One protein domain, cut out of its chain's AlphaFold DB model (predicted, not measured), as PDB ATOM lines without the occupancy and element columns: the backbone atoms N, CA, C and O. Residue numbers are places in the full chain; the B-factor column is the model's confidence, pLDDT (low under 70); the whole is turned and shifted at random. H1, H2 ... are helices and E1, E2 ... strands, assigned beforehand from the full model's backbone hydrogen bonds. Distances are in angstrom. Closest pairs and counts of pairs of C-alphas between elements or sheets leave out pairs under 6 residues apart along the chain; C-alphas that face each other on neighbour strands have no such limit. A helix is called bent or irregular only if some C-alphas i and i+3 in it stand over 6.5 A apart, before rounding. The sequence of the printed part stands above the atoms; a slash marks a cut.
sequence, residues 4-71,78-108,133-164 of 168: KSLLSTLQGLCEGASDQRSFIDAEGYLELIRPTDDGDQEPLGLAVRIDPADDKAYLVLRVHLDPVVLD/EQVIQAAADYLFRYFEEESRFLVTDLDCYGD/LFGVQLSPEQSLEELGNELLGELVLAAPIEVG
ATOM      1  N   LYS A   4      29.331 -38.184  39.507       80.56
ATOM      2  CA  LYS A   4      30.778 -37.933  39.560       80.56
ATOM      3  C   LYS A   4      31.614 -39.128  39.084       80.56
ATOM      4  O   LYS A   4      32.640 -38.937  38.434       80.56
ATOM      5  N   SER A   5      31.213 -40.354  39.436       86.06
ATOM      6  CA  SER A   5      31.901 -41.556  38.945       86.06
ATOM      7  C   SER A   5      31.673 -41.762  37.451       86.06
ATOM      8  O   SER A   5      32.624 -42.104  36.761       86.06
ATOM      9  N   LEU A   6      30.462 -41.486  36.956       88.88
ATOM     10  CA  LEU A   6      30.141 -41.560  35.534       88.88
ATOM     11  C   LEU A   6      30.981 -40.560  34.738       88.88
ATOM     12  O   LEU A   6      31.674 -40.962  33.812       88.88
ATOM     13  N   LEU A   7      31.001 -39.289  35.149       88.44
ATOM     14  CA  LEU A   7      31.804 -38.267  34.486       88.44
ATOM     15  C   LEU A   7      33.288 -38.650  34.464       88.44
ATOM     16  O   LEU A   7      33.935 -38.523  33.434       88.44
ATOM     17  N   SER A   8      33.830 -39.179  35.565       90.69
ATOM     18  CA  SER A   8      35.216 -39.660  35.586       90.69
ATOM     19  C   SER A   8      35.457 -40.812  34.609       90.69
ATOM     20  O   SER A   8      36.523 -40.862  34.004       90.69
ATOM     21  N   THR A   9      34.505 -41.737  34.469       92.12
ATOM     22  CA  THR A   9      34.586 -42.820  33.484       92.12
ATOM     23  C   THR A   9      34.559 -42.262  32.066       92.12
ATOM     24  O   THR A   9      35.446 -42.588  31.289       92.12
ATOM     25  N   LEU A  10      33.604 -41.383  31.756       93.81
ATOM     26  CA  LEU A  10      33.463 -40.754  30.442       93.81
ATOM     27  C   LEU A  10      34.708 -39.956  30.045       93.81
ATOM     28  O   LEU A  10      35.185 -40.088  28.924       93.81
ATOM     29  N   GLN A  11      35.283 -39.196  30.977       93.44
ATOM     30  CA  GLN A  11      36.536 -38.474  30.744       93.44
ATOM     31  C   GLN A  11      37.694 -39.426  30.429       93.44
ATOM     32  O   GLN A  11      38.469 -39.160  29.514       93.44
ATOM     33  N   GLY A  12      37.769 -40.568  31.119       94.12
ATOM     34  CA  GLY A  12      38.761 -41.606  30.835       94.12
ATOM     35  C   GLY A  12      38.647 -42.196  29.424       94.12
ATOM     36  O   GLY A  12      39.657 -42.564  28.833       94.12
ATOM     37  N   LEU A  13      37.441 -42.253  28.846       94.00
ATOM     38  CA  LEU A  13      37.237 -42.738  27.472       94.00
ATOM     39  C   LEU A  13      37.776 -41.766  26.417       94.00
ATOM     40  O   LEU A  13      38.156 -42.188  25.327       94.00
ATOM     41  N   CYS A  14      37.861 -40.478  26.748       94.94
ATOM     42  CA  CYS A  14      38.419 -39.465  25.861       94.94
ATOM     43  C   CYS A  14      39.957 -39.451  25.836       94.94
ATOM     44  O   CYS A  14      40.533 -38.845  24.935       94.94
ATOM     45  N   GLU A  15      40.643 -40.129  26.771       87.19
ATOM     46  CA  GLU A  15      42.111 -40.065  26.942       87.19
ATOM     47  C   GLU A  15      42.928 -40.606  25.743       87.19
ATOM     48  O   GLU A  15      44.154 -40.494  25.730       87.19
ATOM     49  N   GLY A  16      42.280 -41.149  24.706       79.12
ATOM     50  CA  GLY A  16      42.913 -41.582  23.454       79.12
ATOM     51  C   GLY A  16      42.669 -40.679  22.238       79.12
ATOM     52  O   GLY A  16      43.292 -40.893  21.198       79.12
ATOM     53  N   ALA A  17      41.777 -39.692  22.334       87.00
ATOM     54  CA  ALA A  17      41.418 -38.842  21.205       87.00
ATOM     55  C   ALA A  17      42.449 -37.719  20.989       87.00
ATOM     56  O   ALA A  17      42.869 -37.042  21.929       87.00
ATOM     57  N   SER A  18      42.861 -37.490  19.739       85.81
ATOM     58  CA  SER A  18      43.893 -36.492  19.406       85.81
ATOM     59  C   SER A  18      43.397 -35.042  19.414       85.81
ATOM     60  O   SER A  18      44.209 -34.121  19.383       85.81
ATOM     61  N   ASP A  19      42.083 -34.835  19.424       89.94
ATOM     62  CA  ASP A  19      41.418 -33.542  19.241       89.94
ATOM     63  C   ASP A  19      40.846 -32.955  20.540       89.94
ATOM     64  O   ASP A  19      40.025 -32.045  20.503       89.94
ATOM     65  N   GLN A  20      41.307 -33.449  21.695       91.81
ATOM     66  CA  GLN A  20      40.960 -32.917  23.021       91.81
ATOM     67  C   GLN A  20      39.451 -32.927  23.331       91.81
ATOM     68  O   GLN A  20      38.987 -32.148  24.168       91.81
ATOM     69  N   ARG A  21      38.680 -33.807  22.679       95.94
ATOM     70  CA  ARG A  21      37.256 -33.985  22.983       95.94
ATOM     71  C   ARG A  21      37.042 -34.381  24.446       95.94
ATOM     72  O   ARG A  21      37.848 -35.105  25.026       95.94
ATOM     73  N   SER A  22      35.956 -33.919  25.054       95.56
ATOM     74  CA  SER A  22      35.638 -34.188  26.463       95.56
ATOM     75  C   SER A  22      34.136 -34.111  26.717       95.56
ATOM     76  O   SER A  22      33.412 -33.503  25.937       95.56
ATOM     77  N   PHE A  23      33.668 -34.730  27.802       95.62
ATOM     78  CA  PHE A  23      32.266 -34.633  28.213       95.62
ATOM     79  C   PHE A  23      32.034 -33.445  29.152       95.62
ATOM     80  O   PHE A  23      32.728 -33.311  30.165       95.62
ATOM     81  N   ILE A  24      31.030 -32.622  28.866       92.81
ATOM     82  CA  ILE A  24      30.601 -31.513  29.728       92.81
ATOM     83  C   ILE A  24      29.155 -31.687  30.177       92.81
ATOM     84  O   ILE A  24      28.381 -32.373  29.524       92.81
ATOM     85  N   ASP A  25      28.792 -31.056  31.289       90.69
ATOM     86  CA  ASP A  25      27.389 -30.926  31.688       90.69
ATOM     87  C   ASP A  25      26.704 -29.879  30.798       90.69
ATOM     88  O   ASP A  25      27.131 -28.721  30.751       90.69
ATOM     89  N   ALA A  26      25.667 -30.312  30.086       86.56
ATOM     90  CA  ALA A  26      24.835 -29.511  29.205       86.56
ATOM     91  C   ALA A  26      23.357 -29.830  29.483       86.56
ATOM     92  O   ALA A  26      22.806 -30.810  28.991       86.56
ATOM     93  N   GLU A  27      22.716 -29.002  30.313       82.06
ATOM     94  CA  GLU A  27      21.265 -29.017  30.564       82.06
ATOM     95  C   GLU A  27      20.674 -30.403  30.908       82.06
ATOM     96  O   GLU A  27      19.612 -30.789  30.423       82.06
ATOM     97  N   GLY A  28      21.338 -31.157  31.792       80.94
ATOM     98  CA  GLY A  28      20.867 -32.483  32.224       80.94
ATOM     99  C   GLY A  28      21.382 -33.647  31.372       80.94
ATOM    100  O   GLY A  28      20.983 -34.796  31.582       80.94
ATOM    101  N   TYR A  29      22.301 -33.353  30.456       90.00
ATOM    102  CA  TYR A  29      23.082 -34.322  29.707       90.00
ATOM    103  C   TYR A  29      24.565 -34.158  30.029       90.00
ATOM    104  O   TYR A  29      25.033 -33.070  30.352       90.00
ATOM    105  N   LEU A  30      25.320 -35.245  29.895       94.69
ATOM    106  CA  LEU A  30      26.765 -35.181  29.733       94.69
ATOM    107  C   LEU A  30      27.053 -35.268  28.234       94.69
ATOM    108  O   LEU A  30      26.954 -36.351  27.663       94.69
ATOM    109  N   GLU A  31      27.356 -34.144  27.596       95.94
ATOM    110  CA  GLU A  31      27.543 -34.031  26.147       95.94
ATOM    111  C   GLU A  31      29.025 -34.087  25.770       95.94
ATOM    112  O   GLU A  31      29.858 -33.408  26.373       95.94
ATOM    113  N   LEU A  32      29.359 -34.907  24.772       97.50
ATOM    114  CA  LEU A  32      30.683 -34.953  24.171       97.50
ATOM    115  C   LEU A  32      30.859 -33.744  23.256       97.50
ATOM    116  O   LEU A  32      30.172 -33.601  22.244       97.50
ATOM    117  N   ILE A  33      31.852 -32.933  23.582       96.50
ATOM    118  CA  ILE A  33      32.228 -31.755  22.817       96.50
ATOM    119  C   ILE A  33      33.672 -31.849  22.343       96.50
ATOM    120  O   ILE A  33      34.498 -32.546  22.942       96.50
ATOM    121  N   ARG A  34      33.999 -31.071  21.317       96.06
ATOM    122  CA  ARG A  34      35.364 -30.791  20.876       96.06
ATOM    123  C   ARG A  34      35.642 -29.289  20.946       96.06
ATOM    124  O   ARG A  34      34.818 -28.507  20.477       96.06
ATOM    125  N   PRO A  35      36.782 -28.857  21.510       94.12
ATOM    126  CA  PRO A  35      37.194 -27.465  21.399       94.12
ATOM    127  C   PRO A  35      37.586 -27.134  19.955       94.12
ATOM    128  O   PRO A  35      38.290 -27.899  19.298       94.12
ATOM    129  N   THR A  36      37.158 -25.971  19.481       92.88
ATOM    130  CA  THR A  36      37.527 -25.426  18.170       92.88
ATOM    131  C   THR A  36      38.679 -24.428  18.296       92.88
ATOM    132  O   THR A  36      38.960 -23.913  19.384       92.88
ATOM    133  N   ASP A  37      39.342 -24.122  17.177       89.50
ATOM    134  CA  ASP A  37      40.458 -23.164  17.139       89.50
ATOM    135  C   ASP A  37      40.044 -21.745  17.574       89.50
ATOM    136  O   ASP A  37      40.855 -21.003  18.134       89.50
ATOM    137  N   ASP A  38      38.771 -21.389  17.374       91.81
ATOM    138  CA  ASP A  38      38.203 -20.091  17.749       91.81
ATOM    139  C   ASP A  38      37.801 -20.017  19.238       91.81
ATOM    140  O   ASP A  38      37.367 -18.971  19.725       91.81
ATOM    141  N   GLY A  39      38.006 -21.103  19.993       87.56
ATOM    142  CA  GLY A  39      37.694 -21.194  21.421       87.56
ATOM    143  C   GLY A  39      36.247 -21.582  21.730       87.56
ATOM    144  O   GLY A  39      35.896 -21.682  22.908       87.56
ATOM    145  N   ASP A  40      35.434 -21.834  20.703       92.94
ATOM    146  CA  ASP A  40      34.083 -22.371  20.844       92.94
ATOM    147  C   ASP A  40      34.109 -23.883  21.102       92.94
ATOM    148  O   ASP A  40      35.108 -24.567  20.855       92.94
ATOM    149  N   GLN A  41      32.995 -24.409  21.607       92.62
ATOM    150  CA  GLN A  41      32.794 -25.834  21.852       92.62
ATOM    151  C   GLN A  41      31.793 -26.378  20.843       92.62
ATOM    152  O   GLN A  41      30.679 -25.872  20.728       92.62
ATOM    153  N   GLU A  42      32.200 -27.410  20.119       93.50
ATOM    154  CA  GLU A  42      31.392 -28.070  19.103       93.50
ATOM    155  C   GLU A  42      30.830 -29.386  19.662       93.50
ATOM    156  O   GLU A  42      31.616 -30.276  20.006       93.50
ATOM    157  N   PRO A  43      29.499 -29.541  19.757       94.19
ATOM    158  CA  PRO A  43      28.874 -30.816  20.089       94.19
ATOM    159  C   PRO A  43      29.167 -31.877  19.029       94.19
ATOM    160  O   PRO A  43      28.996 -31.640  17.835       94.19
ATOM    161  N   LEU A  44      29.551 -33.078  19.460       95.75
ATOM    162  CA  LEU A  44      29.884 -34.188  18.559       95.75
ATOM    163  C   LEU A  44      28.742 -35.201  18.384       95.75
ATOM    164  O   LEU A  44      28.956 -36.291  17.858       95.75
ATOM    165  N   GLY A  45      27.530 -34.876  18.840       94.19
ATOM    166  CA  GLY A  45      26.366 -35.749  18.664       94.19
ATOM    167  C   GLY A  45      26.393 -37.017  19.522       94.19
ATOM    168  O   GLY A  45      25.708 -37.985  19.210       94.19
ATOM    169  N   LEU A  46      27.172 -37.036  20.603       96.62
ATOM    170  CA  LEU A  46      27.172 -38.113  21.589       96.62
ATOM    171  C   LEU A  46      26.910 -37.506  22.961       96.62
ATOM    172  O   LEU A  46      27.658 -36.641  23.404       96.62
ATOM    173  N   ALA A  47      25.881 -37.969  23.654       96.12
ATOM    174  CA  ALA A  47      25.556 -37.496  24.989       96.12
ATOM    175  C   ALA A  47      25.101 -38.643  25.888       96.12
ATOM    176  O   ALA A  47      24.719 -39.719  25.432       96.12
ATOM    177  N   VAL A  48      25.131 -38.410  27.193       95.38
ATOM    178  CA  VAL A  48      24.639 -39.343  28.201       95.38
ATOM    179  C   VAL A  48      23.573 -38.651  29.028       95.38
ATOM    180  O   VAL A  48      23.831 -37.625  29.652       95.38
ATOM    181  N   ARG A  49      22.378 -39.231  29.061       92.88
ATOM    182  CA  ARG A  49      21.250 -38.754  29.861       92.88
ATOM    183  C   ARG A  49      21.093 -39.636  31.090       92.88
ATOM    184  O   ARG A  49      21.027 -40.853  30.953       92.88
ATOM    185  N   ILE A  50      20.979 -39.042  32.274       90.44
ATOM    186  CA  ILE A  50      20.578 -39.782  33.478       90.44
ATOM    187  C   ILE A  50      19.054 -39.721  33.572       90.44
ATOM    188  O   ILE A  50      18.478 -38.636  33.650       90.44
ATOM    189  N   ASP A  51      18.392 -40.873  33.517       88.81
ATOM    190  CA  ASP A  51      16.942 -40.940  33.625       88.81
ATOM    191  C   ASP A  51      16.515 -40.837  35.100       88.81
ATOM    192  O   ASP A  51      16.885 -41.683  35.918       88.81
ATOM    193  N   PRO A  52      15.728 -39.816  35.481       87.62
ATOM    194  CA  PRO A  52      15.305 -39.648  36.867       87.62
ATOM    195  C   PRO A  52      14.314 -40.723  37.338       87.62
ATOM    196  O   PRO A  52      14.071 -40.825  38.542       87.62
ATOM    197  N   ALA A  53      13.697 -41.490  36.431       90.81
ATOM    198  CA  ALA A  53      12.722 -42.516  36.789       90.81
ATOM    199  C   ALA A  53      13.378 -43.770  37.382       90.81
ATOM    200  O   ALA A  53      12.780 -44.413  38.251       90.81
ATOM    201  N   ASP A  54      14.586 -44.114  36.935       91.75
ATOM    202  CA  ASP A  54      15.298 -45.321  37.358       91.75
ATOM    203  C   ASP A  54      16.758 -45.097  37.783       91.75
ATOM    204  O   ASP A  54      17.412 -46.056  38.197       91.75
ATOM    205  N   ASP A  55      17.236 -43.847  37.768       88.38
ATOM    206  CA  ASP A  55      18.597 -43.448  38.156       88.38
ATOM    207  C   ASP A  55      19.685 -44.153  37.320       88.38
ATOM    208  O   ASP A  55      20.801 -44.410  37.787       88.38
ATOM    209  N   LYS A  56      19.357 -44.495  36.066       91.12
ATOM    210  CA  LYS A  56      20.292 -45.086  35.105       91.12
ATOM    211  C   LYS A  56      20.742 -44.079  34.058       91.12
ATOM    212  O   LYS A  56      20.035 -43.143  33.701       91.12
ATOM    213  N   ALA A  57      21.946 -44.303  33.541       92.06
ATOM    214  CA  ALA A  57      22.514 -43.517  32.458       92.06
ATOM    215  C   ALA A  57      22.251 -44.196  31.110       92.06
ATOM    216  O   ALA A  57      22.554 -45.378  30.945       92.06
ATOM    217  N   TYR A  58      21.741 -43.430  30.153       94.12
ATOM    218  CA  TYR A  58      21.411 -43.861  28.802       94.12
ATOM    219  C   TYR A  58      22.212 -43.068  27.788       94.12
ATOM    220  O   TYR A  58      22.405 -41.859  27.940       94.12
ATOM    221  N   LEU A  59      22.657 -43.751  26.741       96.00
ATOM    222  CA  LEU A  59      23.333 -43.102  25.633       96.00
ATOM    223  C   LEU A  59      22.317 -42.372  24.753       96.00
ATOM    224  O   LEU A  59      21.222 -42.874  24.509       96.00
ATOM    225  N   VAL A  60      22.693 -41.205  24.253       96.31
ATOM    226  CA  VAL A  60      21.960 -40.451  23.242       96.31
ATOM    227  C   VAL A  60      22.929 -40.169  22.102       96.31
ATOM    228  O   VAL A  60      24.020 -39.646  22.313       96.31
ATOM    229  N   LEU A  61      22.540 -40.580  20.904       96.88
ATOM    230  CA  LEU A  61      23.339 -40.544  19.689       96.88
ATOM    231  C   LEU A  61      22.626 -39.671  18.671       96.88
ATOM    232  O   LEU A  61      21.450 -39.890  18.400       96.88
ATOM    233  N   ARG A  62      23.335 -38.727  18.070       96.50
ATOM    234  CA  ARG A  62      22.887 -37.977  16.904       96.50
ATOM    235  C   ARG A  62      23.656 -38.493  15.697       96.50
ATOM    236  O   ARG A  62      24.875 -38.357  15.624       96.50
ATOM    237  N   VAL A  63      22.930 -39.118  14.778       96.00
ATOM    238  CA  VAL A  63      23.471 -39.639  13.523       96.00
ATOM    239  C   VAL A  63      23.170 -38.639  12.419       96.00
ATOM    240  O   VAL A  63      22.015 -38.272  12.206       96.00
ATOM    241  N   HIS A  64      24.212 -38.207  11.722       93.69
ATOM    242  CA  HIS A  64      24.139 -37.309  10.583       93.69
ATOM    243  C   HIS A  64      24.176 -38.121   9.286       93.69
ATOM    244  O   HIS A  64      25.153 -38.813   9.007       93.69
ATOM    245  N   LEU A  65      23.101 -38.064   8.503       91.25
ATOM    246  CA  LEU A  65      22.963 -38.793   7.244       91.25
ATOM    247  C   LEU A  65      22.995 -37.824   6.065       91.25
ATOM    248  O   LEU A  65      22.109 -36.976   5.937       91.25
ATOM    249  N   ASP A  66      23.980 -37.991   5.184       87.56
ATOM    250  CA  ASP A  66      23.977 -37.371   3.862       87.56
ATOM    251  C   ASP A  66      22.826 -37.977   3.038       87.56
ATOM    252  O   ASP A  66      22.735 -39.206   2.937       87.56
ATOM    253  N   PRO A  67      21.942 -37.169   2.428       82.75
ATOM    254  CA  PRO A  67      20.824 -37.672   1.636       82.75
ATOM    255  C   PRO A  67      21.220 -38.645   0.517       82.75
ATOM    256  O   PRO A  67      20.406 -39.487   0.130       82.75
ATOM    257  N   VAL A  68      22.465 -38.591   0.024       82.88
ATOM    258  CA  VAL A  68      22.978 -39.506  -1.006       82.88
ATOM    259  C   VAL A  68      22.908 -40.978  -0.587       82.88
ATOM    260  O   VAL A  68      22.742 -41.850  -1.439       82.88
ATOM    261  N   VAL A  69      22.987 -41.286   0.714       85.25
ATOM    262  CA  VAL A  69      22.988 -42.681   1.206       85.25
ATOM    263  C   VAL A  69      21.646 -43.370   1.048       85.25
ATOM    264  O   VAL A  69      21.577 -44.597   1.082       85.25
ATOM    265  N   LEU A  70      20.584 -42.586   0.888       84.12
ATOM    266  CA  LEU A  70      19.232 -43.095   0.738       84.12
ATOM    267  C   LEU A  70      18.939 -43.496  -0.716       84.12
ATOM    268  O   LEU A  70      17.927 -44.154  -0.948       84.12
ATOM    269  N   ASP A  71      19.812 -43.127  -1.671       81.00
ATOM    270  CA  ASP A  71      19.726 -43.435  -3.113       81.00
ATOM    271  C   ASP A  71      18.296 -43.285  -3.670       81.00
ATOM    272  O   ASP A  71      17.769 -44.113  -4.417       81.00
ATOM    273  N   GLU A  78      10.617 -42.460   8.021       89.38
ATOM    274  CA  GLU A  78      10.848 -43.866   8.371       89.38
ATOM    275  C   GLU A  78      12.100 -44.394   7.665       89.38
ATOM    276  O   GLU A  78      12.939 -45.026   8.301       89.38
ATOM    277  N   GLN A  79      12.285 -44.055   6.388       89.56
ATOM    278  CA  GLN A  79      13.490 -44.395   5.632       89.56
ATOM    279  C   GLN A  79      14.749 -43.750   6.225       89.56
ATOM    280  O   GLN A  79      15.780 -44.412   6.340       89.56
ATOM    281  N   VAL A  80      14.668 -42.480   6.632       90.12
ATOM    282  CA  VAL A  80      15.789 -41.763   7.264       90.12
ATOM    283  C   VAL A  80      16.145 -42.394   8.617       90.12
ATOM    284  O   VAL A  80      17.309 -42.695   8.878       90.12
ATOM    285  N   ILE A  81      15.144 -42.656   9.461       92.62
ATOM    286  CA  ILE A  81      15.324 -43.311  10.764       92.62
ATOM    287  C   ILE A  81      15.924 -44.709  10.588       92.62
ATOM    288  O   ILE A  81      16.862 -45.064  11.302       92.62
ATOM    289  N   GLN A  82      15.413 -45.491   9.633       92.62
ATOM    290  CA  GLN A  82      15.908 -46.837   9.373       92.62
ATOM    291  C   GLN A  82      17.365 -46.815   8.908       92.62
ATOM    292  O   GLN A  82      18.160 -47.601   9.406       92.62
ATOM    293  N   ALA A  83      17.754 -45.882   8.034       93.00
ATOM    294  CA  ALA A  83      19.145 -45.752   7.600       93.00
ATOM    295  C   ALA A  83      20.099 -45.397   8.757       93.00
ATOM    296  O   ALA A  83      21.215 -45.920   8.823       93.00
ATOM    297  N   ALA A  84      19.661 -44.552   9.699       95.12
ATOM    298  CA  ALA A  84      20.432 -44.258  10.907       95.12
ATOM    299  C   ALA A  84      20.561 -45.498  11.808       95.12
ATOM    300  O   ALA A  84      21.661 -45.810  12.265       95.12
ATOM    301  N   ALA A  85      19.467 -46.234  12.026       94.69
ATOM    302  CA  ALA A  85      19.480 -47.472  12.805       94.69
ATOM    303  C   ALA A  85      20.371 -48.553  12.163       94.69
ATOM    304  O   ALA A  85      21.210 -49.140  12.846       94.69
ATOM    305  N   ASP A  86      20.265 -48.746  10.845       94.12
ATOM    306  CA  ASP A  86      21.075 -49.695  10.072       94.12
ATOM    307  C   ASP A  86      22.575 -49.410  10.202       94.12
ATOM    308  O   ASP A  86      23.392 -50.330  10.292       94.12
ATOM    309  N   TYR A  87      22.960 -48.130  10.246       93.69
ATOM    310  CA  TYR A  87      24.342 -47.750  10.518       93.69
ATOM    311  C   TYR A  87      24.761 -48.108  11.951       93.69
ATOM    312  O   TYR A  87      25.856 -48.641  12.160       93.69
ATOM    313  N   LEU A  88      23.900 -47.846  12.939       94.69
ATOM    314  CA  LEU A  88      24.185 -48.126  14.346       94.69
ATOM    315  C   LEU A  88      24.304 -49.626  14.650       94.69
ATOM    316  O   LEU A  88      25.079 -49.986  15.532       94.69
ATOM    317  N   PHE A  89      23.670 -50.524  13.893       93.62
ATOM    318  CA  PHE A  89      23.844 -51.980  14.058       93.62
ATOM    319  C   PHE A  89      25.271 -52.500  13.790       93.62
ATOM    320  O   PHE A  89      25.563 -53.678  13.971       93.62
ATOM    321  N   ARG A  90      26.204 -51.637  13.381       91.88
ATOM    322  CA  ARG A  90      27.642 -51.960  13.369       91.88
ATOM    323  C   ARG A  90      28.269 -51.939  14.764       91.88
ATOM    324  O   ARG A  90      29.291 -52.582  14.975       91.88
ATOM    325  N   TYR A  91      27.665 -51.181  15.674       92.19
ATOM    326  CA  TYR A  91      28.093 -50.972  17.057       92.19
ATOM    327  C   TYR A  91      27.206 -51.739  18.043       92.19
ATOM    328  O   TYR A  91      27.654 -52.161  19.106       92.19
ATOM    329  N   PHE A  92      25.938 -51.929  17.686       93.19
ATOM    330  CA  PHE A  92      24.932 -52.591  18.507       93.19
ATOM    331  C   PHE A  92      24.447 -53.878  17.842       93.19
ATOM    332  O   PHE A  92      24.574 -54.049  16.635       93.19
ATOM    333  N   GLU A  93      23.847 -54.782  18.612       89.31
ATOM    334  CA  GLU A  93      23.221 -55.982  18.046       89.31
ATOM    335  C   GLU A  93      22.061 -55.594  17.112       89.31
ATOM    336  O   GLU A  93      21.335 -54.648  17.416       89.31
ATOM    337  N   GLU A  94      21.838 -56.340  16.023       83.62
ATOM    338  CA  GLU A  94      20.755 -56.074  15.051       83.62
ATOM    339  C   GLU A  94      19.349 -56.061  15.685       83.62
ATOM    340  O   GLU A  94      18.428 -55.434  15.170       83.62
ATOM    341  N   GLU A  95      19.166 -56.739  16.821       87.19
ATOM    342  CA  GLU A  95      17.896 -56.772  17.560       87.19
ATOM    343  C   GLU A  95      17.736 -55.599  18.546       87.19
ATOM    344  O   GLU A  95      16.720 -55.504  19.245       87.19
ATOM    345  N   SER A  96      18.729 -54.706  18.620       90.06
ATOM    346  CA  SER A  96      18.707 -53.557  19.523       90.06
ATOM    347  C   SER A  96      17.565 -52.617  19.171       90.06
ATOM    348  O   SER A  96      17.298 -52.310  18.008       90.06
ATOM    349  N   ARG A  97      16.891 -52.131  20.208       93.44
ATOM    350  CA  ARG A  97      15.804 -51.170  20.067       93.44
ATOM    351  C   ARG A  97      16.325 -49.773  20.308       93.44
ATOM    352  O   ARG A  97      16.988 -49.525  21.315       93.44
ATOM    353  N   PHE A  98      15.963 -48.873  19.405       94.56
ATOM    354  CA  PHE A  98      16.282 -47.461  19.509       94.56
ATOM    355  C   PHE A  98      15.004 -46.649  19.663       94.56
ATOM    356  O   PHE A  98      14.057 -46.787  18.889       94.56
ATOM    357  N   LEU A  99      15.003 -45.769  20.656       94.75
ATOM    358  CA  LEU A  99      14.028 -44.703  20.771       94.75
ATOM    359  C   LEU A  99      14.491 -43.519  19.922       94.75
ATOM    360  O   LEU A  99      15.551 -42.954  20.184       94.75
ATOM    361  N   VAL A 100      13.676 -43.125  18.947       94.81
ATOM    362  CA  VAL A 100      13.857 -41.876  18.195       94.81
ATOM    363  C   VAL A 100      13.268 -40.742  19.017       94.81
ATOM    364  O   VAL A 100      12.075 -40.755  19.323       94.81
ATOM    365  N   THR A 101      14.093 -39.770  19.390       90.94
ATOM    366  CA  THR A 101      13.637 -38.605  20.157       90.94
ATOM    367  C   THR A 101      13.520 -37.355  19.308       90.94
ATOM    368  O   THR A 101      12.745 -36.473  19.663       90.94
ATOM    369  N   ASP A 102      14.293 -37.276  18.224       92.44
ATOM    370  CA  ASP A 102      14.295 -36.116  17.344       92.44
ATOM    371  C   ASP A 102      14.717 -36.483  15.917       92.44
ATOM    372  O   ASP A 102      15.464 -37.447  15.711       92.44
ATOM    373  N   LEU A 103      14.228 -35.709  14.951       90.56
ATOM    374  CA  LEU A 103      14.588 -35.804  13.540       90.56
ATOM    375  C   LEU A 103      14.622 -34.399  12.936       90.56
ATOM    376  O   LEU A 103      13.579 -33.803  12.665       90.56
ATOM    377  N   ASP A 104      15.831 -33.928  12.660       87.25
ATOM    378  CA  ASP A 104      16.091 -32.640  12.036       87.25
ATOM    379  C   ASP A 104      16.451 -32.807  10.561       87.25
ATOM    380  O   ASP A 104      17.178 -33.722  10.167       87.25
ATOM    381  N   CYS A 105      15.973 -31.873   9.744       80.38
ATOM    382  CA  CYS A 105      16.342 -31.754   8.340       80.38
ATOM    383  C   CYS A 105      17.043 -30.414   8.149       80.38
ATOM    384  O   CYS A 105      16.476 -29.365   8.451       80.38
ATOM    385  N   TYR A 106      18.269 -30.447   7.643       74.00
ATOM    386  CA  TYR A 106      19.024 -29.246   7.321       74.00
ATOM    387  C   TYR A 106      18.769 -28.900   5.850       74.00
ATOM    388  O   TYR A 106      19.260 -29.579   4.951       74.00
ATOM    389  N   GLY A 107      17.906 -27.908   5.624       63.12
ATOM    390  CA  GLY A 107      17.335 -27.530   4.321       63.12
ATOM    391  C   GLY A 107      15.863 -27.114   4.472       63.12
ATOM    392  O   GLY A 107      15.316 -27.229   5.566       63.12
ATOM    393  N   ASP A 108      15.212 -26.620   3.413       58.41
ATOM    394  CA  ASP A 108      13.800 -26.184   3.462       58.41
ATOM    395  C   ASP A 108      12.882 -27.238   2.798       58.41
ATOM    396  O   ASP A 108      12.826 -27.306   1.565       58.41
ATOM    397  N   LEU A 133      21.454 -32.440   4.854       85.19
ATOM    398  CA  LEU A 133      21.699 -33.437   5.897       85.19
ATOM    399  C   LEU A 133      20.426 -33.777   6.681       85.19
ATOM    400  O   LEU A 133      19.580 -32.911   6.919       85.19
ATOM    401  N   PHE A 134      20.339 -35.012   7.173       89.12
ATOM    402  CA  PHE A 134      19.404 -35.397   8.232       89.12
ATOM    403  C   PHE A 134      20.140 -35.623   9.552       89.12
ATOM    404  O   PHE A 134      21.145 -36.326   9.580       89.12
ATOM    405  N   GLY A 135      19.630 -35.068  10.651       92.44
ATOM    406  CA  GLY A 135      20.083 -35.371  12.007       92.44
ATOM    407  C   GLY A 135      19.057 -36.225  12.735       92.44
ATOM    408  O   GLY A 135      17.974 -35.744  13.045       92.44
ATOM    409  N   VAL A 136      19.388 -37.481  13.031       95.50
ATOM    410  CA  VAL A 136      18.492 -38.402  13.747       95.50
ATOM    411  C   VAL A 136      19.014 -38.617  15.158       95.50
ATOM    412  O   VAL A 136      20.112 -39.151  15.331       95.50
ATOM    413  N   GLN A 137      18.235 -38.227  16.168       96.19
ATOM    414  CA  GLN A 137      18.584 -38.479  17.563       96.19
ATOM    415  C   GLN A 137      17.946 -39.780  18.056       96.19
ATOM    416  O   GLN A 137      16.721 -39.920  18.098       96.19
ATOM    417  N   LEU A 138      18.799 -40.723  18.450       96.31
ATOM    418  CA  LEU A 138      18.469 -42.090  18.826       96.31
ATOM    419  C   LEU A 138      19.051 -42.422  20.201       96.31
ATOM    420  O   LEU A 138      20.159 -42.017  20.542       96.31
ATOM    421  N   SER A 139      18.326 -43.212  20.983       95.31
ATOM    422  CA  SER A 139      18.803 -43.734  22.263       95.31
ATOM    423  C   SER A 139      18.539 -45.238  22.332       95.31
ATOM    424  O   SER A 139      17.382 -45.634  22.166       95.31
ATOM    425  N   PRO A 140      19.561 -46.096  22.524       94.69
ATOM    426  CA  PRO A 140      19.323 -47.513  22.769       94.69
ATOM    427  C   PRO A 140      18.548 -47.701  24.079       94.69
ATOM    428  O   PRO A 140      18.752 -46.966  25.046       94.69
ATOM    429  N   GLU A 141      17.678 -48.709  24.132       92.50
ATOM    430  CA  GLU A 141      16.935 -49.040  25.358       92.50
ATOM    431  C   GLU A 141      17.853 -49.536  26.493       92.50
ATOM    432  O   GLU A 141      17.456 -49.507  27.659       92.50
ATOM    433  N   GLN A 142      19.068 -49.998  26.176       93.50
ATOM    434  CA  GLN A 142      20.046 -50.442  27.166       93.50
ATOM    435  C   GLN A 142      20.745 -49.265  27.864       93.50
ATOM    436  O   GLN A 142      21.153 -48.283  27.242       93.50
ATOM    437  N   SER A 143      20.956 -49.404  29.173       93.56
ATOM    438  CA  SER A 143      21.758 -48.456  29.951       93.56
ATOM    439  C   SER A 143      23.260 -48.616  29.682       93.56
ATOM    440  O   SER A 143      23.727 -49.661  29.227       93.56
ATOM    441  N   LEU A 144      24.059 -47.602  30.027       92.81
ATOM    442  CA  LEU A 144      25.520 -47.665  29.890       92.81
ATOM    443  C   LEU A 144      26.152 -48.821  30.681       92.81
ATOM    444  O   LEU A 144      27.158 -49.379  30.248       92.81
ATOM    445  N   GLU A 145      25.563 -49.195  31.824       89.44
ATOM    446  CA  GLU A 145      26.029 -50.334  32.628       89.44
ATOM    447  C   GLU A 145      25.902 -51.666  31.863       89.44
ATOM    448  O   GLU A 145      26.691 -52.580  32.095       89.44
ATOM    449  N   GLU A 146      24.941 -51.765  30.940       91.62
ATOM    450  CA  GLU A 146      24.685 -52.947  30.109       91.62
ATOM    451  C   GLU A 146      25.521 -52.948  28.822       91.62
ATOM    452  O   GLU A 146      25.970 -54.007  28.394       91.62
ATOM    453  N   LEU A 147      25.759 -51.772  28.228       90.44
ATOM    454  CA  LEU A 147      26.553 -51.617  27.000       90.44
ATOM    455  C   LEU A 147      28.060 -51.820  27.230       90.44
ATOM    456  O   LEU A 147      28.747 -52.413  26.402       90.44
ATOM    457  N   GLY A 148      28.578 -51.342  28.364       88.94
ATOM    458  CA  GLY A 148      29.992 -51.452  28.715       88.94
ATOM    459  C   GLY A 148      30.902 -50.380  28.093       88.94
ATOM    460  O   GLY A 148      30.564 -49.678  27.142       88.94
ATOM    461  N   ASN A 149      32.101 -50.249  28.670       91.31
ATOM    462  CA  ASN A 149      33.037 -49.160  28.363       91.31
ATOM    463  C   ASN A 149      33.767 -49.309  27.020       91.31
ATOM    464  O   ASN A 149      34.231 -48.309  26.483       91.31
ATOM    465  N   GLU A 150      33.915 -50.533  26.508       91.94
ATOM    466  CA  GLU A 150      34.603 -50.793  25.235       91.94
ATOM    467  C   GLU A 150      33.826 -50.171  24.073       91.94
ATOM    468  O   GLU A 150      34.341 -49.284  23.396       91.94
ATOM    469  N   LEU A 151      32.546 -50.529  23.950       92.75
ATOM    470  CA  LEU A 151      31.624 -49.958  22.972       92.75
ATOM    471  C   LEU A 151      31.511 -48.432  23.095       92.75
ATOM    472  O   LEU A 151      31.554 -47.712  22.100       92.75
ATOM    473  N   LEU A 152      31.396 -47.914  24.323       93.31
ATOM    474  CA  LEU A 152      31.318 -46.471  24.535       93.31
ATOM    475  C   LEU A 152      32.603 -45.758  24.086       93.31
ATOM    476  O   LEU A 152      32.523 -44.678  23.512       93.31
ATOM    477  N   GLY A 153      33.771 -46.370  24.296       93.88
ATOM    478  CA  GLY A 153      35.043 -45.868  23.777       93.88
ATOM    479  C   GLY A 153      35.085 -45.836  22.247       93.88
ATOM    480  O   GLY A 153      35.520 -44.840  21.672       93.88
ATOM    481  N   GLU A 154      34.584 -46.876  21.576       94.25
ATOM    482  CA  GLU A 154      34.480 -46.904  20.110       94.25
ATOM    483  C   GLU A 154      33.582 -45.782  19.579       94.25
ATOM    484  O   GLU A 154      33.971 -45.069  18.653       94.25
ATOM    485  N   LEU A 155      32.419 -45.571  20.200       95.25
ATOM    486  CA  LEU A 155      31.491 -44.500  19.828       95.25
ATOM    487  C   LEU A 155      32.077 -43.110  20.103       95.25
ATOM    488  O   LEU A 155      31.942 -42.214  19.272       95.25
ATOM    489  N   VAL A 156      32.783 -42.935  21.226       95.62
ATOM    490  CA  VAL A 156      33.505 -41.691  21.534       95.62
ATOM    491  C   VAL A 156      34.536 -41.378  20.460       95.62
ATOM    492  O   VAL A 156      34.678 -40.210  20.124       95.62
ATOM    493  N   LEU A 157      35.242 -42.371  19.914       93.31
ATOM    494  CA  LEU A 157      36.226 -42.168  18.844       93.31
ATOM    495  C   LEU A 157      35.578 -41.971  17.468       93.31
ATOM    496  O   LEU A 157      36.123 -41.236  16.646       93.31
ATOM    497  N   ALA A 158      34.433 -42.607  17.221       92.69
ATOM    498  CA  ALA A 158      33.695 -42.498  15.966       92.69
ATOM    499  C   ALA A 158      32.934 -41.173  15.819       92.69
ATOM    500  O   ALA A 158      32.620 -40.794  14.698       92.69
ATOM    501  N   ALA A 159      32.635 -40.471  16.917       94.25
ATOM    502  CA  ALA A 159      31.908 -39.205  16.883       94.25
ATOM    503  C   ALA A 159      32.693 -38.082  16.146       94.25
ATOM    504  O   ALA A 159      33.913 -37.971  16.340       94.25
ATOM    505  N   PRO A 160      32.030 -37.212  15.354       94.38
ATOM    506  CA  PRO A 160      30.600 -37.229  15.038       94.38
ATOM    507  C   PRO A 160      30.226 -38.391  14.108       94.38
ATOM    508  O   PRO A 160      31.005 -38.796  13.251       94.38
ATOM    509  N   ILE A 161      29.021 -38.940  14.287       94.31
ATOM    510  CA  ILE A 161      28.565 -40.099  13.515       94.31
ATOM    511  C   ILE A 161      27.974 -39.623  12.191       94.31
ATOM    512  O   ILE A 161      26.786 -39.318  12.104       94.31
ATOM    513  N   GLU A 162      28.815 -39.572  11.166       93.19
ATOM    514  CA  GLU A 162      28.451 -39.129   9.821       93.19
ATOM    515  C   GLU A 162      28.378 -40.308   8.844       93.19
ATOM    516  O   GLU A 162      29.261 -41.171   8.789       93.19
ATOM    517  N   VAL A 163      27.315 -40.344   8.043       90.88
ATOM    518  CA  VAL A 163      27.057 -41.407   7.072       90.88
ATOM    519  C   VAL A 163      26.889 -40.787   5.697       90.88
ATOM    520  O   VAL A 163      26.024 -39.947   5.492       90.88
ATOM    521  N   GLY A 164      27.710 -41.224   4.742       80.19
ATOM    522  CA  GLY A 164      27.630 -40.766   3.351       80.19
ATOM    523  C   GLY A 164      28.423 -39.515   3.013       80.19
ATOM    524  O   GLY A 164      28.605 -39.250   1.830       80.19
TER     525      GLY A 164
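This is residues 4 to 71, 78 to 108 and 133 to 164 of the 168 residues of an uncharacterized protein of Myxococcales bacterium (UniProt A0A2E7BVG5). One long, strongly twisted sheet has the strand E4 running through its middle: the strands E1, E2 and E3 pair on from the first part of E4, E6 and then E5 from its last part, and short E7 also lies beside that last part. Helices H1 and H5 cover the E1 to E3 part, H3 packs on E4 and E6, and the short helices H4 and H2 lie near the two ends of E4. The 131 printed residues include five named helices and seven named strands, in the order H1 E1 E2 E3 E4 H2 H3 E5 E6 H4 H5 E7; the class is mixed, helices and strands. The sheet is branched and mixed, with E4 and E7 parallel and the other neighbour pairs antiparallel. The whole is compact, with a radius of gyration of the C-alphas of 14.6 A and spans of 43 by 39 by 25 A.

E4, residues 56 to 65, is 28.7 A long, from C-alpha 56 at (20.292, -45.086, 35.105) to C-alpha 65 at (22.963, -38.793, 7.244). E1 is residues 22 to 26, E2 residues 29 to 35, and E3 residues 41 to 51, 24.9 A, which bends by 78 degrees at residue 44. E5, residues 98 to 106, bends by 63 degrees at residue 101; E6 is residues 133 to 140, and E7 is residues 161 to 163, ending at (27.057, -41.407, 7.072). H1, residues 4 to 16, is 20.5 A long and irregular, with C-alphas 13 and 16 7.0 A apart. H2 is residues 67 to 70, H3 residues 78 to 88, H4 residues 144 to 147 and H5 residues 149 to 158.

E1 to E4 form a meander, each strand the antiparallel neighbour of the one before, with N 24 and O 31 at 2.9 A, N 32 and O 46 at 2.8 A, and N 49 and O 58 at 2.9 A. On one side of E4 lie E3 and E7, with N 64 and O 161 at 2.8 A; on the other side lies E6, with N 63 and O 136 at 2.9 A. E5 is an edge strand beside E6, with N 99 and O 139 at 2.8 A. H5 is over E3 at a height over the sheet of 10.1 A and runs along the strands, at 18 degrees to E3 on the local plane. H4 is on the same face as H5, over none of the strands. H1 is on the sheet at a height of 8.4 A; its residues 13 to 14 alone touch H5, the closest C-alphas being those of Leu 13 and Gly 153, 5.3 A. H3 is on the sheet, its closest C-alpha to E4 being Ala 84 to Val 63, 6.1 A. H2 only grazes the sheet and only just touches H3, with 3 pairs of C-alphas within 8 A. Every O i to N i+4 pair is within hydrogen-bond range in H3 and H5, 7 of 9 in H1; H2 and H4 are too short for one.

The C-alphas farthest apart are those of Lys 4 and Asp 71, 44.4 A. Residues 72 to 77 and 109 to 132 are not printed; the C-alphas across these cuts are 14.5 A and 11.0 A apart. Of the links printed whole none is long. Mean pLDDT of the printed part is 90.9; residues 107 to 108 are under 70.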